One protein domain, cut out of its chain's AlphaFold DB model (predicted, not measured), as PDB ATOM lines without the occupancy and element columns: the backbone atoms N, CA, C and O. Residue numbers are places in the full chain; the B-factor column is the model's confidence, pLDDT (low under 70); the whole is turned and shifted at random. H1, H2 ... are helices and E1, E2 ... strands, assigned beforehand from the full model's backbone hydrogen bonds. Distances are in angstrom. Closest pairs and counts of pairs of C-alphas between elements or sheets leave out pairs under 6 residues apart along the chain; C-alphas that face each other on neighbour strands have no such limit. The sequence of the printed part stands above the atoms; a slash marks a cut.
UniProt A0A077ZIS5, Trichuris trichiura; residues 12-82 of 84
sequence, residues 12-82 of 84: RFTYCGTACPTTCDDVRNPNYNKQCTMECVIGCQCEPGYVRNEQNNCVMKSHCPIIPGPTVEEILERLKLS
ATOM      1  N   ARG A  12     121.039 135.404 233.529       95.04
ATOM      2  CA  ARG A  12     120.059 136.465 233.769       95.04
ATOM      3  C   ARG A  12     119.523 137.026 232.469       95.04
ATOM      4  O   ARG A  12     120.254 137.165 231.487       95.04
ATOM      5  N   PHE A  13     118.257 137.420 232.492       94.58
ATOM      6  CA  PHE A  13     117.687 138.230 231.429       94.58
ATOM      7  C   PHE A  13     118.242 139.658 231.515       94.58
ATOM      8  O   PHE A  13     118.368 140.215 232.602       94.58
ATOM      9  N   THR A  14     118.578 140.260 230.377       94.51
ATOM     10  CA  THR A  14     119.001 141.662 230.294       94.51
ATOM     11  C   THR A  14     118.381 142.352 229.082       94.51
ATOM     12  O   THR A  14     118.182 141.742 228.030       94.51
ATOM     13  N   TYR A  15     118.092 143.647 229.231       95.45
ATOM     14  CA  TYR A  15     117.650 144.523 228.140       95.45
ATOM     15  C   TYR A  15     118.816 145.127 227.348       95.45
ATOM     16  O   TYR A  15     118.631 145.593 226.230       95.45
ATOM     17  N   CYS A  16     120.023 145.118 227.909       96.10
ATOM     18  CA  CYS A  16     121.241 145.432 227.176       96.10
ATOM     19  C   CYS A  16     122.356 144.537 227.697       96.10
ATOM     20  O   CYS A  16     122.883 144.728 228.795       96.10
ATOM     21  N   GLY A  17     122.678 143.514 226.922       95.09
ATOM     22  CA  GLY A  17     123.832 142.673 227.154       95.09
ATOM     23  C   GLY A  17     124.791 142.702 225.970       95.09
ATOM     24  O   GLY A  17     124.446 143.181 224.896       95.09
ATOM     25  N   THR A  18     125.999 142.176 226.149       96.00
ATOM     26  CA  THR A  18     127.014 142.152 225.085       96.00
ATOM     27  C   THR A  18     126.616 141.219 223.933       96.00
ATOM     28  O   THR A  18     126.211 140.081 224.177       96.00
ATOM     29  N   ALA A  19     126.789 141.653 222.680       95.64
ATOM     30  CA  ALA A  19     126.757 140.773 221.502       95.64
ATOM     31  C   ALA A  19     127.958 139.802 221.443       95.64
ATOM     32  O   ALA A  19     127.992 138.864 220.651       95.64
ATOM     33  N   CYS A  20     128.954 140.027 222.300       96.01
ATOM     34  CA  CYS A  20     130.260 139.390 222.299       96.01
ATOM     35  C   CYS A  20     130.533 138.779 223.689       96.01
ATOM     36  O   CYS A  20     131.346 139.310 224.452       96.01
ATOM     37  N   PRO A  21     129.817 137.710 224.089       95.37
ATOM     38  CA  PRO A  21     129.976 137.125 225.415       95.37
ATOM     39  C   PRO A  21     131.389 136.568 225.612       95.37
ATOM     40  O   PRO A  21     132.017 136.064 224.675       95.37
ATOM     41  N   THR A  22     131.876 136.637 226.851       95.82
ATOM     42  CA  THR A  22     133.096 135.938 227.254       95.82
ATOM     43  C   THR A  22     132.842 134.434 227.255       95.82
ATOM     44  O   THR A  22     131.849 133.945 227.802       95.82
ATOM     45  N   THR A  23     133.760 133.702 226.645       97.06
ATOM     46  CA  THR A  23     133.716 132.253 226.466       97.06
ATOM     47  C   THR A  23     134.857 131.573 227.213       97.06
ATOM     48  O   THR A  23     135.792 132.227 227.678       97.06
ATOM     49  N   CYS A  24     134.810 130.247 227.312       97.26
ATOM     50  CA  CYS A  24     135.952 129.484 227.810       97.26
ATOM     51  C   CYS A  24     137.214 129.639 226.949       97.26
ATOM     52  O   CYS A  24     138.308 129.495 227.483       97.26
ATOM     53  N   ASP A  25     137.091 129.957 225.657       95.18
ATOM     54  CA  ASP A  25     138.257 130.242 224.817       95.18
ATOM     55  C   ASP A  25     138.951 131.542 225.246       95.18
ATOM     56  O   ASP A  25     140.160 131.562 225.459       95.18
ATOM     57  N   ASP A  26     138.167 132.585 225.528       95.18
ATOM     58  CA  ASP A  26     138.681 133.863 226.036       95.18
ATOM     59  C   ASP A  26     139.397 133.693 227.394       95.18
ATOM     60  O   ASP A  26     140.358 134.398 227.698       95.18
ATOM     61  N   VAL A  27     138.955 132.732 228.218       95.04
ATOM     62  CA  VAL A  27     139.615 132.389 229.491       95.04
ATOM     63  C   VAL A  27     140.969 131.707 229.266       95.04
ATOM     64  O   VAL A  27     141.899 131.948 230.035       95.04
ATOM     65  N   ARG A  28     141.100 130.867 228.231       93.64
ATOM     66  CA  ARG A  28     142.359 130.178 227.886       93.64
ATOM     67  C   ARG A  28     143.350 131.086 227.166       93.64
ATOM     68  O   ARG A  28     144.553 130.899 227.314       93.64
ATOM     69  N   ASN A  29     142.840 132.067 226.426       92.75
ATOM     70  CA  ASN A  29     143.615 132.997 225.616       92.75
ATOM     71  C   ASN A  29     143.539 134.430 226.183       92.75
ATOM     72  O   ASN A  29     143.101 135.338 225.478       92.75
ATOM     73  N   PRO A  30     143.991 134.691 227.428       90.71
ATOM     74  CA  PRO A  30     143.813 135.995 228.076       90.71
ATOM     75  C   PRO A  30     144.559 137.142 227.375       90.71
ATOM     76  O   PRO A  30     144.230 138.304 227.590       90.71
ATOM     77  N   ASN A  31     145.555 136.826 226.542       92.06
ATOM     78  CA  ASN A  31     146.319 137.809 225.767       92.06
ATOM     79  C   ASN A  31     145.681 138.133 224.406       92.06
ATOM     80  O   ASN A  31     146.180 138.998 223.685       92.06
ATOM     81  N   TYR A  32     144.616 137.426 224.015       91.47
ATOM     82  CA  TYR A  32     143.912 137.707 222.774       91.47
ATOM     83  C   TYR A  32     142.973 138.900 222.967       91.47
ATOM     84  O   TYR A  32     141.968 138.829 223.674       91.47
ATOM     85  N   ASN A  33     143.289 140.010 222.300       89.97
ATOM     86  CA  ASN A  33     142.460 141.209 222.311       89.97
ATOM     87  C   ASN A  33     141.252 141.032 221.384       89.97
ATOM     88  O   ASN A  33     141.234 141.528 220.255       89.97
ATOM     89  N   LYS A  34     140.234 140.318 221.869       92.50
ATOM     90  CA  LYS A  34     138.953 140.175 221.178       92.50
ATOM     91  C   LYS A  34     138.321 141.551 220.967       92.50
ATOM     92  O   LYS A  34     137.981 142.243 221.926       92.50
ATOM     93  N   GLN A  35     138.141 141.942 219.709       94.16
ATOM     94  CA  GLN A  35     137.401 143.154 219.378       94.16
ATOM     95  C   GLN A  35     135.901 142.874 219.450       94.16
ATOM     96  O   GLN A  35     135.393 141.992 218.760       94.16
ATOM     97  N   CYS A  36     135.199 143.627 220.290       95.78
ATOM     98  CA  CYS A  36     133.755 143.532 220.464       95.78
ATOM     99  C   CYS A  36     133.101 144.878 220.128       95.78
ATOM    100  O   CYS A  36     133.678 145.937 220.378       95.78
ATOM    101  N   THR A  37     131.883 144.841 219.591       96.69
ATOM    102  CA  THR A  37     131.049 146.035 219.415       96.69
ATOM    103  C   THR A  37     130.396 146.432 220.741       96.69
ATOM    104  O   THR A  37     130.239 145.612 221.645       96.69
ATOM    105  N   MET A  38     129.970 147.692 220.848       95.01
ATOM    106  CA  MET A  38     129.167 148.189 221.978       95.01
ATOM    107  C   MET A  38     127.658 147.974 221.763       95.01
ATOM    108  O   MET A  38     126.835 148.653 222.373       95.01
ATOM    109  N   GLU A  39     127.285 147.067 220.859       96.78
ATOM    110  CA  GLU A  39     125.888 146.767 220.559       96.78
ATOM    111  C   GLU A  39     125.225 145.999 221.713       96.78
ATOM    112  O   GLU A  39     125.785 145.041 222.256       96.78
ATOM    113  N   CYS A  40     124.006 146.418 222.063       97.56
ATOM    114  CA  CYS A  40     123.163 145.750 223.046       97.56
ATOM    115  C   CYS A  40     122.350 144.625 222.395       97.56
ATOM    116  O   CYS A  40     121.581 144.866 221.466       97.56
ATOM    117  N   VAL A  41     122.409 143.427 222.973       95.86
ATOM    118  CA  VAL A  41     121.493 142.319 222.675       95.86
ATOM    119  C   VAL A  41     120.551 142.114 223.858       95.86
ATOM    120  O   VAL A  41     120.997 141.935 224.994       95.86
ATOM    121  N   ILE A  42     119.242 142.137 223.593       95.53
ATOM    122  CA  ILE A  42     118.203 141.790 224.571       95.53
ATOM    123  C   ILE A  42     118.117 140.263 224.658       95.53
ATOM    124  O   ILE A  42     117.923 139.598 223.641       95.53
ATOM    125  N   GLY A  43     118.224 139.694 225.859       94.86
ATOM    126  CA  GLY A  43     118.112 138.246 226.050       94.86
ATOM    127  C   GLY A  43     118.804 137.725 227.303       94.86
ATOM    128  O   GLY A  43     119.169 138.488 228.194       94.86
ATOM    129  N   CYS A  44     118.970 136.403 227.374       96.09
ATOM    130  CA  CYS A  44     119.656 135.733 228.476       96.09
ATOM    131  C   CYS A  44     121.179 135.778 228.293       96.09
ATOM    132  O   CYS A  44     121.703 135.457 227.223       96.09
ATOM    133  N   GLN A  45     121.891 136.162 229.349       96.18
ATOM    134  CA  GLN A  45     123.351 136.215 229.399       96.18
ATOM    135  C   GLN A  45     123.876 135.572 230.670       96.18
ATOM    136  O   GLN A  45     123.188 135.563 231.687       96.18
ATOM    137  N   CYS A  46     125.112 135.072 230.619       97.69
ATOM    138  CA  CYS A  46     125.751 134.500 231.793       97.69
ATOM    139  C   CYS A  46     125.827 135.512 232.938       97.69
ATOM    140  O   CYS A  46     126.128 136.694 232.740       97.69
ATOM    141  N   GLU A  47     125.574 135.024 234.148       95.92
ATOM    142  CA  GLU A  47     125.748 135.799 235.371       95.92
ATOM    143  C   GLU A  47     127.205 136.268 235.544       95.92
ATOM    144  O   GLU A  47     128.118 135.705 234.927       95.92
ATOM    145  N   PRO A  48     127.492 137.310 236.353       93.61
ATOM    146  CA  PRO A  48     128.858 137.784 236.514       93.61
ATOM    147  C   PRO A  48     129.723 136.655 237.086       93.61
ATOM    148  O   PRO A  48     129.317 135.954 238.009       93.61
ATOM    149  N   GLY A  49     130.920 136.467 236.529       94.83
ATOM    150  CA  GLY A  49     131.808 135.358 236.903       94.83
ATOM    151  C   GLY A  49     131.576 134.055 236.126       94.83
ATOM    152  O   GLY A  49     132.427 133.166 236.194       94.83
ATOM    153  N   TYR A  50     130.505 133.970 235.333       98.05
ATOM    154  CA  TYR A  50     130.239 132.860 234.420       98.05
ATOM    155  C   TYR A  50     130.602 133.227 232.977       98.05
ATOM    156  O   TYR A  50     130.566 134.392 232.578       98.05
ATOM    157  N   VAL A  51     130.967 132.218 232.192       97.98
ATOM    158  CA  VAL A  51     131.340 132.323 230.776       97.98
ATOM    159  C   VAL A  51     130.652 131.220 229.978       97.98
ATOM    160  O   VAL A  51     130.276 130.189 230.540       97.98
ATOM    161  N   ARG A  52     130.479 131.422 228.668       98.06
ATOM    162  CA  ARG A  52     129.874 130.406 227.796       98.06
ATOM    163  C   ARG A  52     130.884 129.324 227.416       98.06
ATOM    164  O   ARG A  52     131.971 129.631 226.923       98.06
ATOM    165  N   ASN A  53     130.519 128.063 227.623       96.96
ATOM    166  CA  ASN A  53     131.245 126.922 227.064       96.96
ATOM    167  C   ASN A  53     130.780 126.614 225.623       96.96
ATOM    168  O   ASN A  53     129.886 127.269 225.086       96.96
ATOM    169  N   GLU A  54     131.373 125.594 225.001       94.61
ATOM    170  CA  GLU A  54     131.062 125.169 223.625       94.61
ATOM    171  C   GLU A  54     129.634 124.622 223.466       94.61
ATOM    172  O   GLU A  54     129.047 124.710 222.391       94.61
ATOM    173  N   GLN A  55     129.036 124.114 224.546       95.70
ATOM    174  CA  GLN A  55     127.645 123.657 224.587       95.70
ATOM    175  C   GLN A  55     126.653 124.809 224.844       95.70
ATOM    176  O   GLN A  55     125.473 124.561 225.085       95.70
ATOM    177  N   ASN A  56     127.108 126.068 224.790       95.20
ATOM    178  CA  ASN A  56     126.327 127.272 225.093       95.20
ATOM    179  C   ASN A  56     125.757 127.315 226.521       95.20
ATOM    180  O   ASN A  56     124.712 127.909 226.763       95.20
ATOM    181  N   ASN A  57     126.427 126.695 227.491       97.22
ATOM    182  CA  ASN A  57     126.044 126.759 228.900       97.22
ATOM    183  C   ASN A  57     126.922 127.759 229.654       97.22
ATOM    184  O   ASN A  57     128.116 127.893 229.377       97.22
ATOM    185  N   CYS A  58     126.332 128.428 230.645       98.24
ATOM    186  CA  CYS A  58     127.049 129.332 231.534       98.24
ATOM    187  C   CYS A  58     127.715 128.550 232.668       98.24
ATOM    188  O   CYS A  58     127.055 128.028 233.571       98.24
ATOM    189  N   VAL A  59     129.045 128.486 232.618       98.31
ATOM    190  CA  VAL A  59     129.897 127.795 233.593       98.31
ATOM    191  C   VAL A  59     130.821 128.790 234.286       98.31
ATOM    192  O   VAL A  59     131.165 129.825 233.719       98.31
ATOM    193  N   MET A  60     131.233 128.506 235.525       97.70
ATOM    194  CA  MET A  60     132.264 129.326 236.172       97.70
ATOM    195  C   MET A  60     133.560 129.246 235.361       97.70
ATOM    196  O   MET A  60     133.890 128.182 234.839       97.70
ATOM    197  N   LYS A  61     134.337 130.332 235.326       95.91
ATOM    198  CA  LYS A  61     135.643 130.364 234.635       95.91
ATOM    199  C   LYS A  61     136.563 129.201 235.035       95.91
ATOM    200  O   LYS A  61     137.244 128.640 234.186       95.91
ATOM    201  N   SER A  62     136.538 128.805 236.310       95.63
ATOM    202  CA  SER A  62     137.310 127.677 236.855       95.63
ATOM    203  C   SER A  62     136.871 126.298 236.348       95.63
ATOM    204  O   SER A  62     137.607 125.336 236.514       95.63
ATOM    205  N   HIS A  63     135.682 126.190 235.752       96.94
ATOM    206  CA  HIS A  63     135.144 124.957 235.175       96.94
ATOM    207  C   HIS A  63     135.325 124.887 233.652       96.94
ATOM    208  O   HIS A  63     134.802 123.975 233.012       96.94
ATOM    209  N   CYS A  64     136.052 125.831 233.052       96.86
ATOM    210  CA  CYS A  64     136.434 125.708 231.654       96.86
ATOM    211  C   CYS A  64     137.427 124.548 231.482       96.86
ATOM    212  O   CYS A  64     138.412 124.481 232.221       96.86
ATOM    213  N   PRO A  65     137.210 123.639 230.513       93.91
ATOM    214  CA  PRO A  65     138.119 122.519 230.318       93.91
ATOM    215  C   PRO A  65     139.482 123.018 229.841       93.91
ATOM    216  O   PRO A  65     139.558 123.990 229.084       93.91
ATOM    217  N   ILE A  66     140.553 122.341 230.245       92.55
ATOM    218  CA  ILE A  66     141.888 122.574 229.691       92.55
ATOM    219  C   ILE A  66     141.939 121.915 228.312       92.55
ATOM    220  O   ILE A  66     141.673 120.721 228.196       92.55
ATOM    221  N   ILE A  67     142.260 122.692 227.278       89.48
ATOM    222  CA  ILE A  67     142.492 122.175 225.925       89.48
ATOM    223  C   ILE A  67     143.985 122.327 225.631       89.48
ATOM    224  O   ILE A  67     144.517 123.421 225.846       89.48
ATOM    225  N   PRO A  68     144.678 121.265 225.185       86.72
ATOM    226  CA  PRO A  68     146.055 121.393 224.735       86.72
ATOM    227  C   PRO A  68     146.123 122.345 223.536       86.72
ATOM    228  O   PRO A  68     145.299 122.277 222.626       86.72
ATOM    229  N   GLY A  69     147.098 123.253 223.556       85.65
ATOM    230  CA  GLY A  69     147.404 124.083 222.393       85.65
ATOM    231  C   GLY A  69     147.910 123.241 221.214       85.65
ATOM    232  O   GLY A  69     148.186 122.051 221.388       85.65
ATOM    233  N   PRO A  70     148.056 123.851 220.027       88.29
ATOM    234  CA  PRO A  70     148.560 123.138 218.865       88.29
ATOM    235  C   PRO A  70     150.000 122.652 219.080       88.29
ATOM    236  O   PRO A  70     150.789 123.317 219.763       88.29
ATOM    237  N   THR A  71     150.355 121.513 218.488       93.65
ATOM    238  CA  THR A  71     151.737 121.013 218.506       93.65
ATOM    239  C   THR A  71     152.651 121.881 217.640       93.65
ATOM    240  O   THR A  71     152.201 122.684 216.817       93.65
ATOM    241  N   VAL A  72     153.969 121.729 217.806       94.43
ATOM    242  CA  VAL A  72     154.951 122.450 216.980       94.43
ATOM    243  C   VAL A  72     154.767 122.102 215.501       94.43
ATOM    244  O   VAL A  72     154.836 122.988 214.652       94.43
ATOM    245  N   GLU A  73     154.476 120.839 215.192       96.10
ATOM    246  CA  GLU A  73     154.186 120.368 213.838       96.10
ATOM    247  C   GLU A  73     152.950 121.067 213.257       96.10
ATOM    248  O   GLU A  73     153.032 121.620 212.159       96.10
ATOM    249  N   GLU A  74     151.849 121.147 214.014       95.01
ATOM    250  CA  GLU A  74     150.617 121.836 213.595       95.01
ATOM    251  C   GLU A  74     150.838 123.341 213.366       95.01
ATOM    252  O   GLU A  74     150.298 123.926 212.423       95.01
ATOM    253  N   ILE A  75     151.654 123.987 214.208       92.03
ATOM    254  CA  ILE A  75     152.025 125.397 214.035       92.03
ATOM    255  C   ILE A  75     152.830 125.577 212.740       92.03
ATOM    256  O   ILE A  75     152.512 126.456 211.938       92.03
ATOM    257  N   LEU A  76     153.852 124.746 212.508       91.49
ATOM    258  CA  LEU A  76     154.697 124.833 211.314       91.49
ATOM    259  C   LEU A  76     153.912 124.561 210.025       91.49
ATOM    260  O   LEU A  76     154.177 125.203 209.012       91.49
ATOM    261  N   GLU A  77     152.941 123.650 210.040       93.91
ATOM    262  CA  GLU A  77     152.058 123.408 208.894       93.91
ATOM    263  C   GLU A  77     151.196 124.629 208.552       93.91
ATOM    264  O   GLU A  77     151.136 125.021 207.384       93.91
ATOM    265  N   ARG A  78     150.606 125.298 209.555       89.90
ATOM    266  CA  ARG A  78     149.854 126.551 209.341       89.90
ATOM    267  C   ARG A  78     150.734 127.670 208.782       89.90
ATOM    268  O   ARG A  78     150.266 128.446 207.956       89.90
ATOM    269  N   LEU A  79     152.003 127.738 209.191       89.74
ATOM    270  CA  LEU A  79     152.955 128.737 208.691       89.74
ATOM    271  C   LEU A  79     153.439 128.453 207.260       89.74
ATOM    272  O   LEU A  79     153.790 129.385 206.540       89.74
ATOM    273  N   LYS A  80     153.441 127.191 206.810       88.36
ATOM    274  CA  LYS A  80     153.815 126.840 205.427       88.36
ATOM    275  C   LYS A  80     152.769 127.290 204.401       88.36
ATOM    276  O   LYS A  80     153.142 127.612 203.277       88.36
ATOM    277  N   LEU A  81     151.483 127.351 204.773       73.94
ATOM    278  CA  LEU A  81     150.399 127.781 203.873       73.94
ATOM    279  C   LEU A  81     150.491 129.258 203.453       73.94
ATOM    280  O   LEU A  81     149.909 129.619 202.438       73.94
ATOM    281  N   SER A  82     151.223 130.104 204.184       71.99
ATOM    282  CA  SER A  82     151.440 131.507 203.800       71.99
ATOM    283  C   SER A  82     152.690 131.736 202.939       71.99
ATOM    284  O   SER A  82     153.056 132.888 202.724       71.99
TER     285      SER A  82
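AT A GLANCE: This is residues 12 to 82 of the 84 residues of a protein of Trichuris trichiura (UniProt A0A077ZIS5). A loose body of loops holds two small two-stranded antiparallel pieces, the longer E1 and E2 at one end and the short hairpin E3 and E4 next to the last residue of E2, while residues 70 to 82, of which 72 to 80 belong to helix H2, stick out as an arm far from the strands. From E1 the backbone runs to the small helix H1, then returns by a long link to E2, beside E1. The printed part has 71 residues, with two named helices and four named strands in the order E1, H1, E2, E3, E4, H2. The class is mixed, helices and strands, with under half of the residues, 34 of 71, in named elements. The whole is loose and elongated, with a radius of gyration of the C-alphas of 15.4 A and spans of 46 by 26 by 20 A.

IN THESE COORDINATES: E1, residues 12 to 18, is 12.5 A long and begins at C-alpha 12, (120.059, 136.465, 233.769). H1, residues 24 to 28, is 6.4 A long. E2, residues 40 to 46, is 14.5 A long and ends at C-alpha 46, (125.751, 134.500, 231.793). E3, residues 50 to 52, is 7.1 A long, and E4, residues 58 to 60, is 7.0 A long. H2, residues 72 to 80, is 12.4 A long and ends at C-alpha 80, (153.815, 126.840, 205.427).

HOW THE PARTS SIT: E1 and E2 are antiparallel neighbours, with 132 degrees between their directions. N 14 and O 43 are 2.9 A apart and N 41 and O 17 are 2.8 A apart, both within hydrogen-bond range. The closest C-alphas of H1 and E3 are those of Cys 24 and Arg 52, 6.1 A apart. The closest C-alphas of E2 and E4 are those of Cys 46 and Cys 58, 5.3 A apart. E3 and E4 form a hairpin, antiparallel at 131 degrees, with N 51 and O 59 within hydrogen-bond range at 2.8 A. E1 is apart from E3 and E4. H2 is apart from E1, H1, E2 and E3. In H1 and H2 every O i to N i+4 pair is within hydrogen-bond range.

THE WHOLE: The two C-alphas farthest apart, those of Tyr 15 and Lys 80, are 46.2 A from each other. Without residues 70 to 82, which stand free, the body has 58 residues and spans 36 by 22 by 17 A. The links H1 to E2 and E4 to H2 are long, with 11 residues each. The printed part has no cut. Its mean pLDDT is 93.9, and no printed residue is under 70 in this model.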